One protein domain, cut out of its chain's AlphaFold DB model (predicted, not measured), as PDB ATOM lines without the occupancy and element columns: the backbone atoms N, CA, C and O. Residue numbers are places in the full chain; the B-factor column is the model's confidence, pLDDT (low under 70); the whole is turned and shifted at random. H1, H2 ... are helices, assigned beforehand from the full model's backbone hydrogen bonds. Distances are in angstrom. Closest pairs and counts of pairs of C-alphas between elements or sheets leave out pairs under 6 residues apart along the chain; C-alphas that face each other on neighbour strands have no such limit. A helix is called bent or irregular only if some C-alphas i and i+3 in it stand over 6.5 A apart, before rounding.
ATOM      1  N   VAL A 205     -12.549  45.086  -7.754       90.31
ATOM      2  CA  VAL A 205     -12.632  46.357  -7.022       90.31
ATOM      3  C   VAL A 205     -13.993  46.548  -6.343       90.31
ATOM      4  O   VAL A 205     -15.014  46.015  -6.808       90.31
ATOM      5  N   ASP A 206     -13.997  47.313  -5.249       87.81
ATOM      6  CA  ASP A 206     -15.194  47.579  -4.450       87.81
ATOM      7  C   ASP A 206     -16.288  48.247  -5.308       87.81
ATOM      8  O   ASP A 206     -16.088  49.357  -5.802       87.81
ATOM      9  N   PRO A 207     -17.448  47.594  -5.520       86.12
ATOM     10  CA  PRO A 207     -18.539  48.164  -6.304       86.12
ATOM     11  C   PRO A 207     -19.254  49.338  -5.622       86.12
ATOM     12  O   PRO A 207     -20.052  50.002  -6.281       86.12
ATOM     13  N   SER A 208     -19.025  49.575  -4.325       87.44
ATOM     14  CA  SER A 208     -19.708  50.627  -3.566       87.44
ATOM     15  C   SER A 208     -19.284  52.040  -3.987       87.44
ATOM     16  O   SER A 208     -20.068  52.984  -3.860       87.44
ATOM     17  N   THR A 209     -18.081  52.185  -4.555       90.25
ATOM     18  CA  THR A 209     -17.532  53.475  -4.975       90.25
ATOM     19  C   THR A 209     -17.893  53.811  -6.423       90.25
ATOM     20  O   THR A 209     -18.098  52.940  -7.280       90.25
ATOM     21  N   THR A 210     -17.941  55.110  -6.741       90.06
ATOM     22  CA  THR A 210     -18.145  55.582  -8.122       90.06
ATOM     23  C   THR A 210     -17.052  55.049  -9.048       90.06
ATOM     24  O   THR A 210     -17.352  54.584 -10.145       90.06
ATOM     25  N   ALA A 211     -15.797  55.047  -8.587       91.56
ATOM     26  CA  ALA A 211     -14.671  54.535  -9.357       91.56
ATOM     27  C   ALA A 211     -14.789  53.027  -9.622       91.56
ATOM     28  O   ALA A 211     -14.571  52.589 -10.754       91.56
ATOM     29  N   GLY A 212     -15.211  52.242  -8.627       93.38
ATOM     30  CA  GLY A 212     -15.429  50.806  -8.791       93.38
ATOM     31  C   GLY A 212     -16.558  50.492  -9.765       93.38
ATOM     32  O   GLY A 212     -16.427  49.606 -10.614       93.38
ATOM     33  N   THR A 213     -17.635  51.281  -9.726       94.75
ATOM     34  CA  THR A 213     -18.719  51.201 -10.712       94.75
ATOM     35  C   THR A 213     -18.215  51.502 -12.131       94.75
ATOM     36  O   THR A 213     -18.521  50.740 -13.051       94.75
ATOM     37  N   SER A 214     -17.405  52.553 -12.322       95.69
ATOM     38  CA  SER A 214     -16.806  52.893 -13.623       95.69
ATOM     39  C   SER A 214     -15.906  51.772 -14.157       95.69
ATOM     40  O   SER A 214     -16.041  51.366 -15.312       95.69
ATOM     41  N   VAL A 215     -15.030  51.214 -13.313       96.94
ATOM     42  CA  VAL A 215     -14.128  50.105 -13.679       96.94
ATOM     43  C   VAL A 215     -14.928  48.873 -14.116       96.94
ATOM     44  O   VAL A 215     -14.644  48.284 -15.159       96.94
ATOM     45  N   ARG A 216     -15.984  48.512 -13.377       97.38
ATOM     46  CA  ARG A 216     -16.867  47.384 -13.723       97.38
ATOM     47  C   ARG A 216     -17.666  47.634 -14.998       97.38
ATOM     48  O   ARG A 216     -17.802  46.724 -15.812       97.38
ATOM     49  N   ALA A 217     -18.160  48.853 -15.215       97.88
ATOM     50  CA  ALA A 217     -18.838  49.221 -16.457       97.88
ATOM     51  C   ALA A 217     -17.891  49.137 -17.663       97.88
ATOM     52  O   ALA A 217     -18.276  48.642 -18.726       97.88
ATOM     53  N   PHE A 218     -16.634  49.550 -17.489       97.94
ATOM     54  CA  PHE A 218     -15.606  49.392 -18.507       97.94
ATOM     55  C   PHE A 218     -15.338  47.910 -18.806       97.94
ATOM     56  O   PHE A 218     -15.381  47.506 -19.969       97.94
ATOM     57  N   ALA A 219     -15.140  47.089 -17.768       97.62
ATOM     58  CA  ALA A 219     -14.927  45.645 -17.889       97.62
ATOM     59  C   ALA A 219     -16.118  44.933 -18.560       97.62
ATOM     60  O   ALA A 219     -15.917  44.085 -19.433       97.62
ATOM     61  N   LEU A 220     -17.356  45.337 -18.247       97.94
ATOM     62  CA  LEU A 220     -18.553  44.859 -18.943       97.94
ATOM     63  C   LEU A 220     -18.478  45.178 -20.438       97.94
ATOM     64  O   LEU A 220     -18.771  44.325 -21.270       97.94
ATOM     65  N   GLY A 221     -18.061  46.396 -20.790       96.88
ATOM     66  CA  GLY A 221     -17.842  46.787 -22.179       96.88
ATOM     67  C   GLY A 221     -16.789  45.920 -22.875       96.88
ATOM     68  O   GLY A 221     -16.987  45.535 -24.025       96.88
ATOM     69  N   VAL A 222     -15.697  45.576 -22.188       96.44
ATOM     70  CA  VAL A 222     -14.656  44.689 -22.733       96.44
ATOM     71  C   VAL A 222     -15.248  43.309 -23.020       96.44
ATOM     72  O   VAL A 222     -15.187  42.847 -24.161       96.44
ATOM     73  N   GLY A 223     -15.907  42.698 -22.030       96.25
ATOM     74  CA  GLY A 223     -16.547  41.390 -22.185       96.25
ATOM     75  C   GLY A 223     -17.608  41.389 -23.289       96.25
ATOM     76  O   GLY A 223     -17.611  40.525 -24.161       96.25
ATOM     77  N   LEU A 224     -18.453  42.422 -23.353       94.88
ATOM     78  CA  LEU A 224     -19.465  42.583 -24.402       94.88
ATOM     79  C   LEU A 224     -18.885  42.859 -25.797       94.88
ATOM     80  O   LEU A 224     -19.634  42.766 -26.770       94.88
ATOM     81  N   ARG A 225     -17.591  43.133 -25.966       92.31
ATOM     82  CA  ARG A 225     -16.959  43.228 -27.296       92.31
ATOM     83  C   ARG A 225     -16.221  41.980 -27.729       92.31
ATOM     84  O   ARG A 225     -16.047  41.804 -28.932       92.31
ATOM     85  N   ASP A 226     -15.769  41.176 -26.785       91.62
ATOM     86  CA  ASP A 226     -15.076  39.936 -27.077       91.62
ATOM     87  C   ASP A 226     -16.084  38.880 -27.553       91.62
ATOM     88  O   ASP A 226     -17.180  38.772 -27.019       91.62
ATOM     89  N   ASP A 227     -15.751  38.130 -28.599       89.81
ATOM     90  CA  ASP A 227     -16.626  37.084 -29.139       89.81
ATOM     91  C   ASP A 227     -16.270  35.696 -28.566       89.81
ATOM     92  O   ASP A 227     -17.007  34.732 -28.765       89.81
ATOM     93  N   ARG A 228     -15.159  35.574 -27.824       91.31
ATOM     94  CA  ARG A 228     -14.705  34.312 -27.218       91.31
ATOM     95  C   ARG A 228     -15.633  33.867 -26.089       91.31
ATOM     96  O   ARG A 228     -16.123  34.694 -25.328       91.31
ATOM     97  N   ALA A 229     -15.783  32.554 -25.904       87.94
ATOM     98  CA  ALA A 229     -16.577  31.991 -24.807       87.94
ATOM     99  C   ALA A 229     -16.077  32.442 -23.424       87.94
ATOM    100  O   ALA A 229     -16.878  32.762 -22.568       87.94
ATOM    101  N   SER A 230     -14.762  32.594 -23.227       90.25
ATOM    102  CA  SER A 230     -14.189  33.089 -21.958       90.25
ATOM    103  C   SER A 230     -14.651  34.491 -21.523       90.25
ATOM    104  O   SER A 230     -14.345  34.907 -20.414       90.25
ATOM    105  N   ALA A 231     -15.315  35.254 -22.396       94.56
ATOM    106  CA  ALA A 231     -15.806  36.588 -22.072       94.56
ATOM    107  C   ALA A 231     -17.143  36.564 -21.319       94.56
ATOM    108  O   ALA A 231     -17.465  37.534 -20.632       94.56
ATOM    109  N   SER A 232     -17.921  35.480 -21.425       96.62
ATOM    110  CA  SER A 232     -19.218  35.382 -20.751       96.62
ATOM    111  C   SER A 232     -19.086  35.350 -19.235       96.62
ATOM    112  O   SER A 232     -19.899  35.984 -18.569       96.62
ATOM    113  N   SER A 233     -18.033  34.732 -18.697       96.75
ATOM    114  CA  SER A 233     -17.764  34.714 -17.256       96.75
ATOM    115  C   SER A 233     -17.436  36.106 -16.710       96.75
ATOM    116  O   SER A 233     -17.946  36.500 -15.665       96.75
ATOM    117  N   LEU A 234     -16.658  36.905 -17.453       97.19
ATOM    118  CA  LEU A 234     -16.416  38.309 -17.110       97.19
ATOM    119  C   LEU A 234     -17.725  39.103 -17.108       97.19
ATOM    120  O   LEU A 234     -17.978  39.864 -16.178       97.19
ATOM    121  N   VAL A 235     -18.562  38.928 -18.137       97.62
ATOM    122  CA  VAL A 235     -19.874  39.584 -18.214       97.62
ATOM    123  C   VAL A 235     -20.750  39.173 -17.030       97.62
ATOM    124  O   VAL A 235     -21.325  40.052 -16.391       97.62
ATOM    125  N   ALA A 236     -20.810  37.882 -16.700       97.19
ATOM    126  CA  ALA A 236     -21.578  37.361 -15.574       97.19
ATOM    127  C   ALA A 236     -21.160  37.986 -14.243       97.19
ATOM    128  O   ALA A 236     -22.003  38.478 -13.496       97.19
ATOM    129  N   GLN A 237     -19.851  38.085 -14.009       96.56
ATOM    130  CA  GLN A 237     -19.280  38.657 -12.795       96.56
ATOM    131  C   GLN A 237     -19.685  40.123 -12.553       96.56
ATOM    132  O   GLN A 237     -19.792  40.552 -11.401       96.56
ATOM    133  N   VAL A 238     -19.849  40.929 -13.608       97.31
ATOM    134  CA  VAL A 238     -20.006  42.391 -13.471       97.31
ATOM    135  C   VAL A 238     -21.392  42.918 -13.832       97.31
ATOM    136  O   VAL A 238     -21.727  44.037 -13.439       97.31
ATOM    137  N   PHE A 239     -22.198  42.158 -14.583       97.31
ATOM    138  CA  PHE A 239     -23.427  42.669 -15.191       97.31
ATOM    139  C   PHE A 239     -24.420  43.212 -14.161       97.31
ATOM    140  O   PHE A 239     -24.842  44.360 -14.298       97.31
ATOM    141  N   GLN A 240     -24.763  42.425 -13.136       95.25
ATOM    142  CA  GLN A 240     -25.774  42.801 -12.141       95.25
ATOM    143  C   GLN A 240     -25.425  44.130 -11.456       95.25
ATOM    144  O   GLN A 240     -26.237  45.048 -11.434       95.25
ATOM    145  N   THR A 241     -24.180  44.293 -11.001       95.00
ATOM    146  CA  THR A 241     -23.718  45.530 -10.352       95.00
ATOM    147  C   THR A 241     -23.836  46.755 -11.264       95.00
ATOM    148  O   THR A 241     -24.260  47.831 -10.831       95.00
ATOM    149  N   VAL A 242     -23.451  46.613 -12.537       97.00
ATOM    150  CA  VAL A 242     -23.536  47.708 -13.514       97.00
ATOM    151  C   VAL A 242     -24.995  48.016 -13.847       97.00
ATOM    152  O   VAL A 242     -25.360  49.185 -13.977       97.00
ATOM    153  N   TYR A 243     -25.838  46.988 -13.944       96.31
ATOM    154  CA  TYR A 243     -27.276  47.124 -14.142       96.31
ATOM    155  C   TYR A 243     -27.941  47.887 -12.990       96.31
ATOM    156  O   TYR A 243     -28.615  48.886 -13.246       96.31
ATOM    157  N   ASP A 244     -27.693  47.488 -11.743       94.94
ATOM    158  CA  ASP A 244     -28.267  48.135 -10.558       94.94
ATOM    159  C   ASP A 244     -27.839  49.603 -10.471       94.94
ATOM    160  O   ASP A 244     -28.642  50.494 -10.191       94.94
ATOM    161  N   SER A 245     -26.572  49.884 -10.784       94.62
ATOM    162  CA  SER A 245     -26.040  51.250 -10.825       94.62
ATOM    163  C   SER A 245     -26.649  52.088 -11.949       94.62
ATOM    164  O   SER A 245     -26.865  53.288 -11.778       94.62
ATOM    165  N   ALA A 246     -26.952  51.476 -13.094       94.19
ATOM    166  CA  ALA A 246     -27.599  52.146 -14.213       94.19
ATOM    167  C   ALA A 246     -29.084  52.445 -13.941       94.19
ATOM    168  O   ALA A 246     -29.544  53.528 -14.302       94.19
ATOM    169  N   GLU A 247     -29.824  51.531 -13.302       92.44
ATOM    170  CA  GLU A 247     -31.219  51.760 -12.884       92.44
ATOM    171  C   GLU A 247     -31.306  52.806 -11.764       92.44
ATOM    172  O   GLU A 247     -32.196  53.651 -11.787       92.44
ATOM    173  N   ALA A 248     -30.344  52.813 -10.835       92.94
ATOM    174  CA  ALA A 248     -30.257  53.809  -9.767       92.94
ATOM    175  C   ALA A 248     -29.704  55.177 -10.221       92.94
ATOM    176  O   ALA A 248     -29.547  56.073  -9.396       92.94
ATOM    177  N   GLY A 249     -29.353  55.345 -11.502       90.25
ATOM    178  CA  GLY A 249     -28.794  56.598 -12.025       90.25
ATOM    179  C   GLY A 249     -27.393  56.951 -11.506       90.25
ATOM    180  O   GLY A 249     -26.973  58.094 -11.636       90.25
ATOM    181  N   ARG A 250     -26.658  55.987 -10.932       92.69
ATOM    182  CA  ARG A 250     -25.299  56.177 -10.383       92.69
ATOM    183  C   ARG A 250     -24.183  56.030 -11.417       92.69
ATOM    184  O   ARG A 250     -23.050  56.418 -11.158       92.69
ATOM    185  N   LEU A 251     -24.482  55.454 -12.580       92.94
ATOM    186  CA  LEU A 251     -23.518  55.337 -13.672       92.94
ATOM    187  C   LEU A 251     -23.343  56.693 -14.372       92.94
ATOM    188  O   LEU A 251     -24.333  57.285 -14.805       92.94
ATOM    189  N   SER A 252     -22.108  57.170 -14.527       93.56
ATOM    190  CA  SER A 252     -21.850  58.448 -15.201       93.56
ATOM    191  C   SER A 252     -22.225  58.404 -16.690       93.56
ATOM    192  O   SER A 252     -22.285  57.337 -17.310       93.56
ATOM    193  N   ASP A 253     -22.480  59.569 -17.290       93.75
ATOM    194  CA  ASP A 253     -22.772  59.671 -18.726       93.75
ATOM    195  C   ASP A 253     -21.589  59.221 -19.589       93.75
ATOM    196  O   ASP A 253     -21.790  58.594 -20.629       93.75
ATOM    197  N   ASP A 254     -20.357  59.505 -19.160       94.56
ATOM    198  CA  ASP A 254     -19.153  59.083 -19.878       94.56
ATOM    199  C   ASP A 254     -18.996  57.555 -19.862       94.56
ATOM    200  O   ASP A 254     -18.840  56.940 -20.922       94.56
ATOM    201  N   ASP A 255     -19.154  56.925 -18.693       95.31
ATOM    202  CA  ASP A 255     -19.113  55.464 -18.564       95.31
ATOM    203  C   ASP A 255     -20.221  54.806 -19.391       95.31
ATOM    204  O   ASP A 255     -19.990  53.826 -20.104       95.31
ATOM    205  N   TRP A 256     -21.426  55.383 -19.361       94.56
ATOM    206  CA  TRP A 256     -22.542  54.928 -20.182       94.56
ATOM    207  C   TRP A 256     -22.243  55.037 -21.682       94.56
ATOM    208  O   TRP A 256     -22.513  54.112 -22.456       94.56
ATOM    209  N   ASN A 257     -21.644  56.142 -22.121       93.00
ATOM    210  CA  ASN A 257     -21.265  56.348 -23.516       93.00
ATOM    211  C   ASN A 257     -20.171  55.365 -23.964       93.00
ATOM    212  O   ASN A 257     -20.264  54.801 -25.058       93.00
ATOM    213  N   LYS A 258     -19.162  55.111 -23.124       94.62
ATOM    214  CA  LYS A 258     -18.117  54.100 -23.368       94.62
ATOM    215  C   LYS A 258     -18.711  52.694 -23.478       94.62
ATOM    216  O   LYS A 258     -18.424  51.976 -24.440       94.62
ATOM    217  N   LEU A 259     -19.589  52.326 -22.546       94.44
ATOM    218  CA  LEU A 259     -20.252  51.024 -22.499       94.44
ATOM    219  C   LEU A 259     -21.187  50.797 -23.699       94.44
ATOM    220  O   LEU A 259     -21.135  49.758 -24.351       94.44
ATOM    221  N   THR A 260     -22.008  51.780 -24.069       91.12
ATOM    222  CA  THR A 260     -22.949  51.633 -25.197       91.12
ATOM    223  C   THR A 260     -22.247  51.482 -26.549       91.12
ATOM    224  O   THR A 260     -22.729  50.751 -27.417       91.12
ATOM    225  N   ARG A 261     -21.077  52.109 -26.732       89.56
ATOM    226  CA  ARG A 261     -20.211  51.908 -27.914       89.56
ATOM    227  C   ARG A 261     -19.609  50.504 -27.985       89.56
ATOM    228  O   ARG A 261     -19.122  50.099 -29.045       89.56
ATOM    229  N   ALA A 262     -19.609  49.782 -26.870       89.75
ATOM    230  CA  ALA A 262     -19.112  48.424 -26.760       89.75
ATOM    231  C   ALA A 262     -20.183  47.352 -27.009       89.75
ATOM    232  O   ALA A 262     -19.832  46.197 -27.233       89.75
ATOM    233  N   PHE A 263     -21.468  47.709 -27.051       89.31
ATOM    234  CA  PHE A 263     -22.518  46.723 -27.295       89.31
ATOM    235  C   PHE A 263     -22.373  46.029 -28.661       89.31
ATOM    236  O   PHE A 263     -22.003  46.681 -29.651       89.31
ATOM    237  N   PRO A 264     -22.721  44.726 -28.751       77.19
ATOM    238  CA  PRO A 264     -22.841  44.025 -30.026       77.19
ATOM    239  C   PRO A 264     -23.718  44.835 -30.974       77.19
ATOM    240  O   PRO A 264     -24.678  45.453 -30.516       77.19
ATOM    241  N   LYS A 265     -23.408  44.845 -32.284       71.75
ATOM    242  CA  LYS A 265     -24.123  45.650 -33.297       71.75
ATOM    243  C   LYS A 265     -25.637  45.489 -33.105       71.75
ATOM    244  O   LYS A 265     -26.192  44.489 -33.570       71.75
ATOM    245  N   PRO A 266     -26.327  46.463 -32.480       67.31
ATOM    246  CA  PRO A 266     -27.665  46.183 -32.008       67.31
ATOM    247  C   PRO A 266     -28.593  46.051 -33.214       67.31
ATOM    248  O   PRO A 266     -28.386  46.749 -34.231       67.31
ATOM    249  N   PRO A 267     -29.656  45.237 -33.126       67.62
ATOM    250  CA  PRO A 267     -30.744  45.295 -34.088       67.62
ATOM    251  C   PRO A 267     -31.182  46.752 -34.293       67.62
ATOM    252  O   PRO A 267     -31.083  47.586 -33.386       67.62
ATOM    253  N   ARG A 268     -31.668  47.098 -35.494       73.12
ATOM    254  CA  ARG A 268     -32.100  48.481 -35.796       73.12
ATOM    255  C   ARG A 268     -33.089  49.020 -34.750       73.12
ATOM    256  O   ARG A 268     -33.076  50.217 -34.480       73.12
ATOM    257  N   SER A 269     -33.904  48.150 -34.150       69.75
ATOM    258  CA  SER A 269     -34.824  48.477 -33.057       69.75
ATOM    259  C   SER A 269     -34.104  48.981 -31.803       69.75
ATOM    260  O   SER A 269     -34.443  50.056 -31.322       69.75
ATOM    261  N   LEU A 270     -33.075  48.276 -31.320       71.56
ATOM    262  CA  LEU A 270     -32.302  48.688 -30.144       71.56
ATOM    263  C   LEU A 270     -31.505  49.975 -30.421       71.56
ATOM    264  O   LEU A 270     -31.496  50.880 -29.598       71.56
ATOM    265  N   ARG A 271     -30.949  50.141 -31.631       76.94
ATOM    266  CA  ARG A 271     -30.313  51.410 -32.043       76.94
ATOM    267  C   ARG A 271     -31.278  52.597 -32.050       76.94
ATOM    268  O   ARG A 271     -30.908  53.685 -31.621       76.94
ATOM    269  N   ARG A 272     -32.504  52.411 -32.554       76.75
ATOM    270  CA  ARG A 272     -33.546  53.454 -32.514       76.75
ATOM    271  C   ARG A 272     -33.932  53.795 -31.081       76.75
ATOM    272  O   ARG A 272     -34.157  54.960 -30.785       76.75
ATOM    273  N   LEU A 273     -33.996  52.786 -30.224       73.50
ATOM    274  CA  LEU A 273     -34.359  52.919 -28.825       73.50
ATOM    275  C   LEU A 273     -33.289  53.698 -28.037       73.50
ATOM    276  O   LEU A 273     -33.637  54.672 -27.383       73.50
ATOM    277  N   ILE A 274     -32.001  53.383 -28.229       75.94
ATOM    278  CA  ILE A 274     -30.872  54.153 -27.671       75.94
ATOM    279  C   ILE A 274     -30.917  55.622 -28.131       75.94
ATOM    280  O   ILE A 274     -30.756  56.529 -27.325       75.94
ATOM    281  N   ARG A 275     -31.176  55.879 -29.423       74.75
ATOM    282  CA  ARG A 275     -31.197  57.248 -29.979       74.75
ATOM    283  C   ARG A 275     -32.387  58.097 -29.537       74.75
ATOM    284  O   ARG A 275     -32.282  59.314 -29.553       74.75
ATOM    285  N   ARG A 276     -33.532  57.481 -29.232       73.06
ATOM    286  CA  ARG A 276     -34.769  58.207 -28.900       73.06
ATOM    287  C   ARG A 276     -34.804  58.722 -27.460       73.06
ATOM    288  O   ARG A 276     -35.737  59.442 -27.138       73.06
ATOM    289  N   GLY A 277     -33.846  58.350 -26.606       65.19
ATOM    290  CA  GLY A 277     -33.691  58.889 -25.246       65.19
ATOM    291  C   GLY A 277     -34.811  58.558 -24.246       65.19
ATOM    292  O   GLY A 277     -34.639  58.796 -23.062       65.19
ATOM    293  N   GLY A 278     -35.935  57.982 -24.684       66.12
ATOM    294  CA  GLY A 278     -37.102  57.695 -23.842       66.12
ATOM    295  C   GLY A 278     -37.110  56.323 -23.167       66.12
ATOM    296  O   GLY A 278     -38.168  55.887 -22.724       66.12
ATOM    297  N   VAL A 279     -35.985  55.602 -23.141       78.69
ATOM    298  CA  VAL A 279     -35.903  54.272 -22.522       78.69
ATOM    299  C   VAL A 279     -34.776  54.210 -21.500       78.69
ATOM    300  O   VAL A 279     -33.659  54.641 -21.781       78.69
ATOM    301  N   GLY A 280     -35.081  53.648 -20.326       87.94
ATOM    302  CA  GLY A 280     -34.149  53.516 -19.207       87.94
ATOM    303  C   GLY A 280     -32.906  52.686 -19.539       87.94
ATOM    304  O   GLY A 280     -32.951  51.736 -20.330       87.94
ATOM    305  N   ARG A 281     -31.780  53.038 -18.906       91.50
ATOM    306  CA  ARG A 281     -30.474  52.398 -19.123       91.50
ATOM    307  C   ARG A 281     -30.492  50.902 -18.820       91.50
ATOM    308  O   ARG A 281     -29.933  50.134 -19.604       91.50
ATOM    309  N   GLY A 282     -31.190  50.455 -17.774       92.31
ATOM    310  CA  GLY A 282     -31.273  49.028 -17.472       92.31
ATOM    311  C   GLY A 282     -32.046  48.248 -18.529       92.31
ATOM    312  O   GLY A 282     -31.623  47.154 -18.890       92.31
ATOM    313  N   GLN A 283     -33.095  48.810 -19.142       90.25
ATOM    314  CA  GLN A 283     -33.746  48.154 -20.285       90.25
ATOM    315  C   GLN A 283     -32.780  47.961 -21.463       90.25
ATOM    316  O   GLN A 283     -32.778  46.910 -22.111       90.25
ATOM    317  N   ILE A 284     -31.947  48.961 -21.747       90.94
ATOM    318  CA  ILE A 284     -30.934  48.864 -22.799       90.94
ATOM    319  C   ILE A 284     -29.903  47.776 -22.453       90.94
ATOM    320  O   ILE A 284     -29.601  46.955 -23.320       90.94
ATOM    321  N   LEU A 285     -29.420  47.721 -21.206       93.94
ATOM    322  CA  LEU A 285     -28.480  46.692 -20.741       93.94
ATOM    323  C   LEU A 285     -29.066  45.285 -20.839       93.94
ATOM    324  O   LEU A 285     -28.418  44.395 -21.385       93.94
ATOM    325  N   ARG A 286     -30.316  45.097 -20.398       93.75
ATOM    326  CA  ARG A 286     -31.027  43.817 -20.503       93.75
ATOM    327  C   ARG A 286     -31.063  43.300 -21.936       93.75
ATOM    328  O   ARG A 286     -30.746  42.144 -22.203       93.75
ATOM    329  N   ARG A 287     -31.407  44.174 -22.883       91.12
ATOM    330  CA  ARG A 287     -31.440  43.820 -24.307       91.12
ATOM    331  C   ARG A 287     -30.047  43.572 -24.880       91.12
ATOM    332  O   ARG A 287     -29.897  42.667 -25.692       91.12
ATOM    333  N   ALA A 288     -29.044  44.351 -24.476       92.69
ATOM    334  CA  ALA A 288     -27.664  44.153 -24.915       92.69
ATOM    335  C   ALA A 288     -27.109  42.793 -24.458       92.69
ATOM    336  O   ALA A 288     -26.460  42.115 -25.254       92.69
ATOM    337  N   LEU A 289     -27.424  42.367 -23.229       95.50
ATOM    338  CA  LEU A 289     -27.038  41.059 -22.701       95.50
ATOM    339  C   LEU A 289     -27.664  39.916 -23.505       95.50
ATOM    340  O   LEU A 289     -26.950  39.050 -24.008       95.50
ATOM    341  N   VAL A 290     -28.989  39.943 -23.695       94.38
ATOM    342  CA  VAL A 290     -29.695  38.916 -24.482       94.38
ATOM    343  C   VAL A 290     -29.182  38.873 -25.923       94.38
ATOM    344  O   VAL A 290     -29.023  37.797 -26.499       94.38
ATOM    345  N   GLU A 291     -28.881  40.032 -26.513       92.50
ATOM    346  CA  GLU A 291     -28.296  40.097 -27.849       92.50
ATOM    347  C   GLU A 291     -26.911  39.437 -27.896       92.50
ATOM    348  O   GLU A 291     -26.658  38.651 -28.807       92.50
ATOM    349  N   ALA A 292     -26.040  39.696 -26.914       93.94
ATOM    350  CA  ALA A 292     -24.706  39.102 -26.841       93.94
ATOM    351  C   ALA A 292     -24.767  37.568 -26.745       93.94
ATOM    352  O   ALA A 292     -24.208  36.875 -27.597       93.94
ATOM    353  N   PHE A 293     -25.517  37.034 -25.775       95.31
ATOM    354  CA  PHE A 293     -25.661  35.587 -25.573       95.31
ATOM    355  C   PHE A 293     -26.403  34.891 -26.722       95.31
ATOM    356  O   PHE A 293     -26.102  33.744 -27.061       95.31
ATOM    357  N   GLY A 294     -27.348  35.580 -27.369       92.12
ATOM    358  CA  GLY A 294     -28.015  35.075 -28.565       92.12
ATOM    359  C   GLY A 294     -27.088  35.024 -29.785       92.12
ATOM    360  O   GLY A 294     -27.145  34.074 -30.566       92.12
ATOM    361  N   GLN A 295     -26.215  36.017 -29.973       90.88
ATOM    362  CA  GLN A 295     -25.330  36.080 -31.141       90.88
ATOM    363  C   GLN A 295     -24.096  35.178 -31.023       90.88
ATOM    364  O   GLN A 295     -23.711  34.590 -32.031       90.88
ATOM    365  N   ARG A 296     -23.498  35.056 -29.831       91.62
ATOM    366  CA  ARG A 296     -22.130  34.526 -29.650       91.62
ATOM    367  C   ARG A 296     -22.022  33.095 -29.151       91.62
ATOM    368  O   ARG A 296     -20.928  32.632 -28.862       91.62
ATOM    369  N   ASP A 297     -23.149  32.411 -29.008       89.12
ATOM    370  CA  ASP A 297     -23.191  31.028 -28.525       89.12
ATOM    371  C   ASP A 297     -22.450  30.811 -27.187       89.12
ATOM    372  O   ASP A 297     -22.017  29.710 -26.862       89.12
ATOM    373  N   TRP A 298     -22.375  31.860 -26.361       95.69
ATOM    374  CA  TRP A 298     -21.806  31.820 -25.014       95.69
ATOM    375  C   TRP A 298     -22.562  30.866 -24.083       95.69
ATOM    376  O   TRP A 298     -23.784  30.748 -24.247       95.69
ATOM    377  N   PRO A 299     -21.887  30.211 -23.118       96.06
ATOM    378  CA  PRO A 299     -22.506  29.313 -22.144       96.06
ATOM    379  C   PRO A 299     -23.754  29.910 -21.493       96.06
ATOM    380  O   PRO A 299     -23.748  31.031 -21.003       96.06
ATOM    381  N   VAL A 300     -24.852  29.158 -21.487       95.31
ATOM    382  CA  VAL A 300     -26.124  29.624 -20.911       95.31
ATOM    383  C   VAL A 300     -26.111  29.664 -19.378       95.31
ATOM    384  O   VAL A 300     -26.906  30.395 -18.795       95.31
ATOM    385  N   ALA A 301     -25.190  28.940 -18.732       95.12
ATOM    386  CA  ALA A 301     -24.953  29.022 -17.291       95.12
ATOM    387  C   ALA A 301     -24.524  30.439 -16.877       95.12
ATOM    388  O   ALA A 301     -25.163  31.050 -16.026       95.12
ATOM    389  N   ASP A 302     -23.541  31.005 -17.579       96.56
ATOM    390  CA  ASP A 302     -23.039  32.360 -17.337       96.56
ATOM    391  C   ASP A 302     -24.126  33.426 -17.555       96.56
ATOM    392  O   ASP A 302     -24.129  34.461 -16.894       96.56
ATOM    393  N   PHE A 303     -25.089  33.188 -18.455       96.06
ATOM    394  CA  PHE A 303     -26.243  34.082 -18.604       96.06
ATOM    395  C   PHE A 303     -27.105  34.105 -17.338       96.06
ATOM    396  O   PHE A 303     -27.541  35.172 -16.917       96.06
ATOM    397  N   LEU A 304     -27.360  32.943 -16.737       94.88
ATOM    398  CA  LEU A 304     -28.150  32.850 -15.509       94.88
ATOM    399  C   LEU A 304     -27.387  33.411 -14.306       94.88
ATOM    400  O   LEU A 304     -27.997  34.035 -13.446       94.88
ATOM    401  N   GLU A 305     -26.064  33.254 -14.273       94.56
ATOM    402  CA  GLU A 305     -25.207  33.881 -13.261       94.56
ATOM    403  C   GLU A 305     -25.198  35.412 -13.388       94.56
ATOM    404  O   GLU A 305     -25.315  36.117 -12.386       94.56
ATOM    405  N   ALA A 306     -25.157  35.941 -14.618       95.31
ATOM    406  CA  ALA A 306     -25.246  37.378 -14.884       95.31
ATOM    407  C   ALA A 306     -26.559  38.009 -14.384       95.31
ATOM    408  O   ALA A 306     -26.615  39.218 -14.155       95.31
ATOM    409  N   VAL A 307     -27.622  37.207 -14.273       92.81
ATOM    410  CA  VAL A 307     -29.001  37.626 -13.990       92.81
ATOM    411  C   VAL A 307     -29.507  36.884 -12.755       92.81
ATOM    412  O   VAL A 307     -30.420  36.061 -12.823       92.81
ATOM    413  N   SER A 308     -28.892  37.172 -11.608       83.50
ATOM    414  CA  SER A 308     -29.225  36.515 -10.341       83.50
ATOM    415  C   SER A 308     -30.605  36.917  -9.803       83.50
ATOM    416  O   SER A 308     -31.269  36.116  -9.143       83.50
ATOM    417  N   ASP A 309     -31.087  38.119 -10.130       90.50
ATOM    418  CA  ASP A 309     -32.450  38.544  -9.811       90.50
ATOM    419  C   ASP A 309     -33.480  37.905 -10.762       90.50
ATOM    420  O   ASP A 309     -33.559  38.201 -11.959       90.50
ATOM    421  N   THR A 310     -34.349  37.068 -10.192       90.19
ATOM    422  CA  THR A 310     -35.428  36.382 -10.919       90.19
ATOM    423  C   THR A 310     -36.437  37.364 -11.529       90.19
ATOM    424  O   THR A 310     -36.984  37.107 -12.605       90.19
ATOM    425  N   SER A 311     -36.665  38.519 -10.898       90.69
ATOM    426  CA  SER A 311     -37.554  39.552 -11.433       90.69
ATOM    427  C   SER A 311     -36.964  40.190 -12.698       90.69
ATOM    428  O   SER A 311     -37.665  40.382 -13.701       90.69
ATOM    429  N   MET A 312     -35.649  40.438 -12.698       92.25
ATOM    430  CA  MET A 312     -34.912  40.895 -13.871       92.25
ATOM    431  C   MET A 312     -34.958  39.851 -14.988       92.25
ATOM    432  O   MET A 312     -35.211  40.215 -16.141       92.25
ATOM    433  N   LEU A 313     -34.779  38.570 -14.654       93.38
ATOM    434  CA  LEU A 313     -34.858  37.462 -15.605       93.38
ATOM    435  C   LEU A 313     -36.222  37.417 -16.310       93.38
ATOM    436  O   LEU A 313     -36.274  37.445 -17.540       93.38
ATOM    437  N   ALA A 314     -37.325  37.466 -15.559       91.00
ATOM    438  CA  ALA A 314     -38.678  37.474 -16.122       91.00
ATOM    439  C   ALA A 314     -38.917  38.668 -17.072       91.00
ATOM    440  O   ALA A 314     -39.514  38.527 -18.150       91.00
ATOM    441  N   ARG A 315     -38.402  39.857 -16.720       91.00
ATOM    442  CA  ARG A 315     -38.451  41.041 -17.596       91.00
ATOM    443  C   ARG A 315     -37.631  40.837 -18.867       91.00
ATOM    444  O   ARG A 315     -38.112  41.167 -19.950       91.00
ATOM    445  N   MET A 316     -36.416  40.293 -18.766       92.56
ATOM    446  CA  MET A 316     -35.574  40.005 -19.934       92.56
ATOM    447  C   MET A 316     -36.273  39.065 -20.913       92.56
ATOM    448  O   MET A 316     -36.276  39.340 -22.115       92.56
ATOM    449  N   VAL A 317     -36.891  38.004 -20.399       90.00
ATOM    450  CA  VAL A 317     -37.651  37.031 -21.185       90.00
ATOM    451  C   VAL A 317     -38.798  37.725 -21.921       90.00
ATOM    452  O   VAL A 317     -38.833  37.732 -23.155       90.00
ATOM    453  N   THR A 318     -39.671  38.416 -21.181       88.94
ATOM    454  CA  THR A 318     -40.855  39.101 -21.729       88.94
ATOM    455  C   THR A 318     -40.484  40.127 -22.803       88.94
ATOM    456  O   THR A 318     -41.102  40.203 -23.866       88.94
ATOM    457  N   GLU A 319     -39.439  40.918 -22.561       87.94
ATOM    458  CA  GLU A 319     -39.016  41.980 -23.473       87.94
ATOM    459  C   GLU A 319     -38.322  41.462 -24.745       87.94
ATOM    460  O   GLU A 319     -38.272  42.190 -25.745       87.94
ATOM    461  N   ASN A 320     -37.780  40.236 -24.726       87.19
ATOM    462  CA  ASN A 320     -36.945  39.701 -25.805       87.19
ATOM    463  C   ASN A 320     -37.486  38.428 -26.471       87.19
ATOM    464  O   ASN A 320     -36.934  38.046 -27.506       87.19
ATOM    465  N   VAL A 321     -38.575  37.821 -25.982       86.69
ATOM    466  CA  VAL A 321     -39.169  36.582 -26.537       86.69
ATOM    467  C   VAL A 321     -39.466  36.664 -28.035       86.69
ATOM    468  O   VAL A 321     -39.250  35.713 -28.772       86.69
ATOM    469  N   ARG A 322     -39.842  37.842 -28.550       86.75
ATOM    470  CA  ARG A 322     -40.124  38.037 -29.988       86.75
ATOM    471  C   ARG A 322     -38.895  38.386 -30.835       86.75
ATOM    472  O   ARG A 322     -38.994  38.503 -32.058       86.75
ATOM    473  N   THR A 323     -37.734  38.597 -30.222       88.06
ATOM    474  CA  THR A 323     -36.505  38.960 -30.945       88.06
ATOM    475  C   THR A 323     -35.814  37.712 -31.502       88.06
ATOM    476  O   THR A 323     -35.997  36.604 -31.003       88.06
ATOM    477  N   LYS A 324     -35.006  37.857 -32.563       89.75
ATOM    478  CA  LYS A 324     -34.242  36.723 -33.122       89.75
ATOM    479  C   LYS A 324     -33.259  36.153 -32.092       89.75
ATOM    480  O   LYS A 324     -33.167  34.938 -31.953       89.75
ATOM    481  N   SER A 325     -32.556  37.034 -31.385       90.56
ATOM    482  CA  SER A 325     -31.528  36.675 -30.407       90.56
ATOM    483  C   SER A 325     -32.141  36.089 -29.137       90.56
ATOM    484  O   SER A 325     -31.671  35.053 -28.685       90.56
ATOM    485  N   GLY A 326     -33.267  36.637 -28.660       92.06
ATOM    486  CA  GLY A 326     -34.042  36.052 -27.562       92.06
ATOM    487  C   GLY A 326     -34.557  34.646 -27.876       92.06
ATOM    488  O   GLY A 326     -34.313  33.738 -27.098       92.06
ATOM    489  N   ARG A 327     -35.142  34.405 -29.061       92.12
ATOM    490  CA  ARG A 327     -35.551  33.043 -29.479       92.12
ATOM    491  C   ARG A 327     -34.382  32.074 -29.644       92.12
ATOM    492  O   ARG A 327     -34.543  30.869 -29.474       92.12
ATOM    493  N   LYS A 328     -33.209  32.559 -30.065       93.38
ATOM    494  CA  LYS A 328     -32.003  31.718 -30.144       93.38
ATOM    495  C   LYS A 328     -31.510  31.363 -28.740       93.38
ATOM    496  O   LYS A 328     -31.221  30.197 -28.503       93.38
ATOM    497  N   LEU A 329     -31.465  32.330 -27.825       94.56
ATOM    498  CA  LEU A 329     -31.085  32.102 -26.431       94.56
ATOM    499  C   LEU A 329     -32.074  31.177 -25.707       94.56
ATOM    500  O   LEU A 329     -31.636  30.209 -25.099       94.56
ATOM    501  N   GLY A 330     -33.384  31.410 -25.845       93.69
ATOM    502  CA  GLY A 330     -34.438  30.582 -25.246       93.69
ATOM    503  C   GLY A 330     -34.330  29.110 -25.646       93.69
ATOM    504  O   GLY A 330     -34.230  28.251 -24.781       93.69
ATOM    505  N   ARG A 331     -34.180  28.815 -26.948       94.00
ATOM    506  CA  ARG A 331     -33.965  27.435 -27.430       94.00
ATOM    507  C   ARG A 331     -32.713  26.776 -26.846       94.00
ATOM    508  O   ARG A 331     -32.734  25.587 -26.551       94.00
ATOM    509  N   ARG A 332     -31.621  27.533 -26.684       94.81
ATOM    510  CA  ARG A 332     -30.374  27.023 -26.084       94.81
ATOM    511  C   ARG A 332     -30.537  26.753 -24.588       94.81
ATOM    512  O   ARG A 332     -30.034  25.743 -24.111       94.81
ATOM    513  N   LEU A 333     -31.246  27.626 -23.870       93.94
ATOM    514  CA  LEU A 333     -31.607  27.418 -22.466       93.94
ATOM    515  C   LEU A 333     -32.482  26.171 -22.309       93.94
ATOM    516  O   LEU A 333     -32.145  25.306 -21.512       93.94
ATOM    517  N   ASN A 334     -33.546  26.039 -23.108       92.12
ATOM    518  CA  ASN A 334     -34.440  24.880 -23.071       92.12
ATOM    519  C   ASN A 334     -33.681  23.570 -23.338       92.12
ATOM    520  O   ASN A 334     -33.791  22.623 -22.565       92.12
ATOM    521  N   ALA A 335     -32.823  23.545 -24.364       93.12
ATOM    522  CA  ALA A 335     -31.990  22.382 -24.667       93.12
ATOM    523  C   ALA A 335     -31.065  21.992 -23.499       93.12
ATOM    524  O   ALA A 335     -30.979  20.817 -23.160       93.12
ATOM    525  N   ALA A 336     -30.416  22.966 -22.850       93.31
ATOM    526  CA  ALA A 336     -29.546  22.709 -21.700       93.31
ATOM    527  C   ALA A 336     -30.322  22.236 -20.453       93.31
ATOM    528  O   ALA A 336     -29.820  21.419 -19.687       93.31
ATOM    529  N   ILE A 337     -31.561  22.703 -20.259       91.44
ATOM    530  CA  ILE A 337     -32.447  22.236 -19.178       91.44
ATOM    531  C   ILE A 337     -32.895  20.792 -19.439       91.44
ATOM    532  O   ILE A 337     -32.817  19.953 -18.546       91.44
ATOM    533  N   GLN A 338     -33.338  20.486 -20.663       90.81
ATOM    534  CA  GLN A 338     -33.778  19.140 -21.054       90.81
ATOM    535  C   GLN A 338     -32.630  18.124 -21.045       90.81
ATOM    536  O   GLN A 338     -32.843  16.965 -20.700       90.81
ATOM    537  N   GLY A 339     -31.416  18.562 -21.394       91.00
ATOM    538  CA  GLY A 339     -30.202  17.748 -21.346       91.00
ATOM    539  C   GLY A 339     -29.664  17.489 -19.935       91.00
ATOM    540  O   GLY A 339     -28.811  16.624 -19.770       91.00
ATOM    541  N   GLY A 340     -30.161  18.200 -18.914       89.88
ATOM    542  CA  GLY A 340     -29.683  18.084 -17.533       89.88
ATOM    543  C   GLY A 340     -28.402  18.871 -17.228       89.88
ATOM    544  O   GLY A 340     -27.904  18.792 -16.108       89.88
ATOM    545  N   ASP A 341     -27.901  19.663 -18.180       89.56
ATOM    546  CA  ASP A 341     -26.703  20.500 -18.022       89.56
ATOM    547  C   ASP A 341     -26.958  21.729 -17.128       89.56
ATOM    548  O   ASP A 341     -26.022  22.337 -16.607       89.56
ATOM    549  N   LEU A 342     -28.229  22.114 -16.953       90.00
ATOM    550  CA  LEU A 342     -28.651  23.232 -16.111       90.00
ATOM    551  C   LEU A 342     -29.710  22.817 -15.090       90.00
ATOM    552  O   LEU A 342     -30.833  22.447 -15.436       90.00
ATOM    553  N   LEU A 343     -29.381  22.994 -13.810       88.69
ATOM    554  CA  LEU A 343     -30.322  22.854 -12.704       88.69
ATOM    555  C   LEU A 343     -30.895  24.224 -12.342       88.69
ATOM    556  O   LEU A 343     -30.204  25.083 -11.801       88.69
ATOM    557  N   LEU A 344     -32.176  24.415 -12.645       89.19
ATOM    558  CA  LEU A 344     -32.907  25.633 -12.309       89.19
ATOM    559  C   LEU A 344     -33.673  25.478 -11.001       89.19
ATOM    560  O   LEU A 344     -34.355  24.465 -10.796       89.19
ATOM    561  N   SER A 345     -33.638  26.532 -10.188       90.12
ATOM    562  CA  SER A 345     -34.564  26.710  -9.068       90.12
ATOM    563  C   SER A 345     -35.997  26.949  -9.570       90.12
ATOM    564  O   SER A 345     -36.197  27.425 -10.692       90.12
ATOM    565  N   ASP A 346     -37.003  26.656  -8.744       89.62
ATOM    566  CA  ASP A 346     -38.413  26.864  -9.116       89.62
ATOM    567  C   ASP A 346     -38.726  28.312  -9.541       89.62
ATOM    568  O   ASP A 346     -39.390  28.496 -10.567       89.62
ATOM    569  N   PRO A 347     -38.207  29.360  -8.859       91.06
ATOM    570  CA  PRO A 347     -38.401  30.738  -9.300       91.06
ATOM    571  C   PRO A 347     -37.816  31.007 -10.692       91.06
ATOM    572  O   PRO A 347     -38.462  31.658 -11.514       91.06
ATOM    573  N   GLN A 348     -36.630  30.469 -10.998       91.50
ATOM    574  CA  GLN A 348     -36.011  30.625 -12.316       91.50
ATOM    575  C   GLN A 348     -36.795  29.891 -13.406       91.50
ATOM    576  O   GLN A 348     -36.992  30.454 -14.481       91.50
ATOM    577  N   ARG A 349     -37.288  28.671 -13.137       89.06
ATOM    578  CA  ARG A 349     -38.157  27.939 -14.078       89.06
ATOM    579  C   ARG A 349     -39.417  28.736 -14.391       89.06
ATOM    580  O   ARG A 349     -39.749  28.902 -15.559       89.06
ATOM    581  N   SER A 350     -40.065  29.277 -13.361       89.75
ATOM    582  CA  SER A 350     -41.254  30.119 -13.513       89.75
ATOM    583  C   SER A 350     -40.965  31.370 -14.356       89.75
ATOM    584  O   SER A 350     -41.673  31.650 -15.321       89.75
ATOM    585  N   ALA A 351     -39.863  32.076 -14.074       90.00
ATOM    586  CA  ALA A 351     -39.454  33.260 -14.838       90.00
ATOM    587  C   ALA A 351     -39.122  32.960 -16.311       90.00
ATOM    588  O   ALA A 351     -39.322  33.815 -17.175       90.00
ATOM    589  N   LEU A 352     -38.621  31.756 -16.597       89.94
ATOM    590  CA  LEU A 352     -38.252  31.301 -17.935       89.94
ATOM    591  C   LEU A 352     -39.396  30.627 -18.701       89.94
ATOM    592  O   LEU A 352     -39.182  30.310 -19.867       89.94
ATOM    593  N   GLY A 353     -40.585  30.436 -18.111       85.06
ATOM    594  CA  GLY A 353     -41.666  29.616 -18.687       85.06
ATOM    595  C   GLY A 353     -41.923  29.885 -20.174       85.06
ATOM    596  O   GLY A 353     -41.827  28.985 -20.998       85.06
ATOM    597  N   THR A 354     -42.063  31.156 -20.565       78.12
ATOM    598  CA  THR A 354     -42.296  31.522 -21.983       78.12
ATOM    599  C   THR A 354     -41.137  31.242 -22.955       78.12
ATOM    600  O   THR A 354     -41.347  31.287 -24.158       78.12
ATOM    601  N   TRP A 355     -39.912  30.992 -22.484       80.44
ATOM    602  CA  TRP A 355     -38.795  30.510 -23.315       80.44
ATOM    603  C   TRP A 355     -38.634  28.988 -23.285       80.44
ATOM    604  O   TRP A 355     -37.900  28.458 -24.116       80.44
ATOM    605  N   ILE A 356     -39.248  28.312 -22.314       74.31
ATOM    606  CA  ILE A 356     -39.203  26.855 -22.154       74.31
ATOM    607  C   ILE A 356     -40.354  26.194 -22.930       74.31
ATOM    608  O   ILE A 356     -40.162  25.112 -23.484       74.31
ATOM    609  N   ASP A 357     -41.511  26.859 -23.001       67.00
ATOM    610  CA  ASP A 357     -42.737  26.337 -23.620       67.00
ATOM    611  C   ASP A 357     -42.825  26.557 -25.153       67.00
ATOM    612  O   ASP A 357     -43.716  25.999 -25.796       67.00
ATOM    613  N   ASP A 358     -41.906  27.347 -25.729       56.84
ATOM    614  CA  ASP A 358     -41.733  27.626 -27.175       56.84
ATOM    615  C   ASP A 358     -40.589  26.785 -27.782       56.84
ATOM    616  O   ASP A 358     -40.737  26.319 -28.940       56.84
TER     617      ASP A 358
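What this domain is: This is residues 205 to 358 of the 358 residues of an uncharacterized protein of Chloroflexi bacterium (UniProt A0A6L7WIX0). Helix H5 runs through the middle of a rounded, all-helix body, with H1, H2 and H3 gathered at one end of it and H6, H7, H8 and H9 at the other. H4 hangs at one side, meeting H5 alone among the helices, while H7 and H9 lie side by side. The printed part has 154 residues with nine named helices, H1 to H9 in order, and no named strand. It is compact, with a radius of gyration of the C-alphas of 14.8 A and spans of 42 by 33 by 28 A.

Where its parts are: H1, residues 210 to 225, starts at C-alpha 210 (-18.145, 55.582, -8.122) and is 22.8 A long. H2, residues 231 to 247, is 23.5 A long and irregular, with a kink of 46 degrees near residue 238; C-alphas 237 and 240 are 7.7 A apart. H3 is residues 253 to 260 and H4 residues 268 to 275. H5, residues 281 to 296, measures 22.4 A from C-alpha 281 (-30.474, 52.398, -19.123). H6 is residues 300 to 306, H7 residues 310 to 320, and H8 residues 324 to 338, 21.3 A long. H9, residues 346 to 356, is irregular, C-alphas 351 and 354 being 7.9 A apart; it ends at C-alpha 356 (-39.203, 26.855, -22.154).

How they stand to each other: H1 and H2 touch at a steep tilt of 46 degrees, opposite ways, closest at the C-alphas of Gly 223 and Ala 231, 4.9 A. Residues 214 to 221 of H1 touch H3, closest at Gly 221 and Leu 259, C-alphas 4.9 A apart. H2 touches H6, with the closest C-alphas, Ala 236 and Ala 306, 3.7 A apart. Residues 243 to 247 of H2 touch residues 281 to 285 of H5, at a shallow tilt of 15 degrees, opposite ways; the closest C-alphas, Glu 247 and Gly 282, are 5.3 A apart. H4 and H5 form a helical hairpin and only just touch, with 3 pairs of C-alphas within 8 A. H5 touches H8, closest at the C-alphas of Gly 294 and Ser 325, 4.3 A. H7 and H9 touch at 6 degrees, a shallow tilt, the same way; the C-alphas of Ala 314 and Ala 351 are closest, 4.5 A. H1 and H9 are apart. Every O i to N i+4 pair is within hydrogen-bond range in H1 and H3 to H8; H2 has 11 of 13, H9 5 of 7.

The domain as a whole: The C-alphas of Asp 254 and Gly 339 are farthest apart, 42.8 A. The printed part has no cut, and no link is long. Residues 266 to 267, 269, 277 to 278 and 357 to 358 have pLDDT under 70.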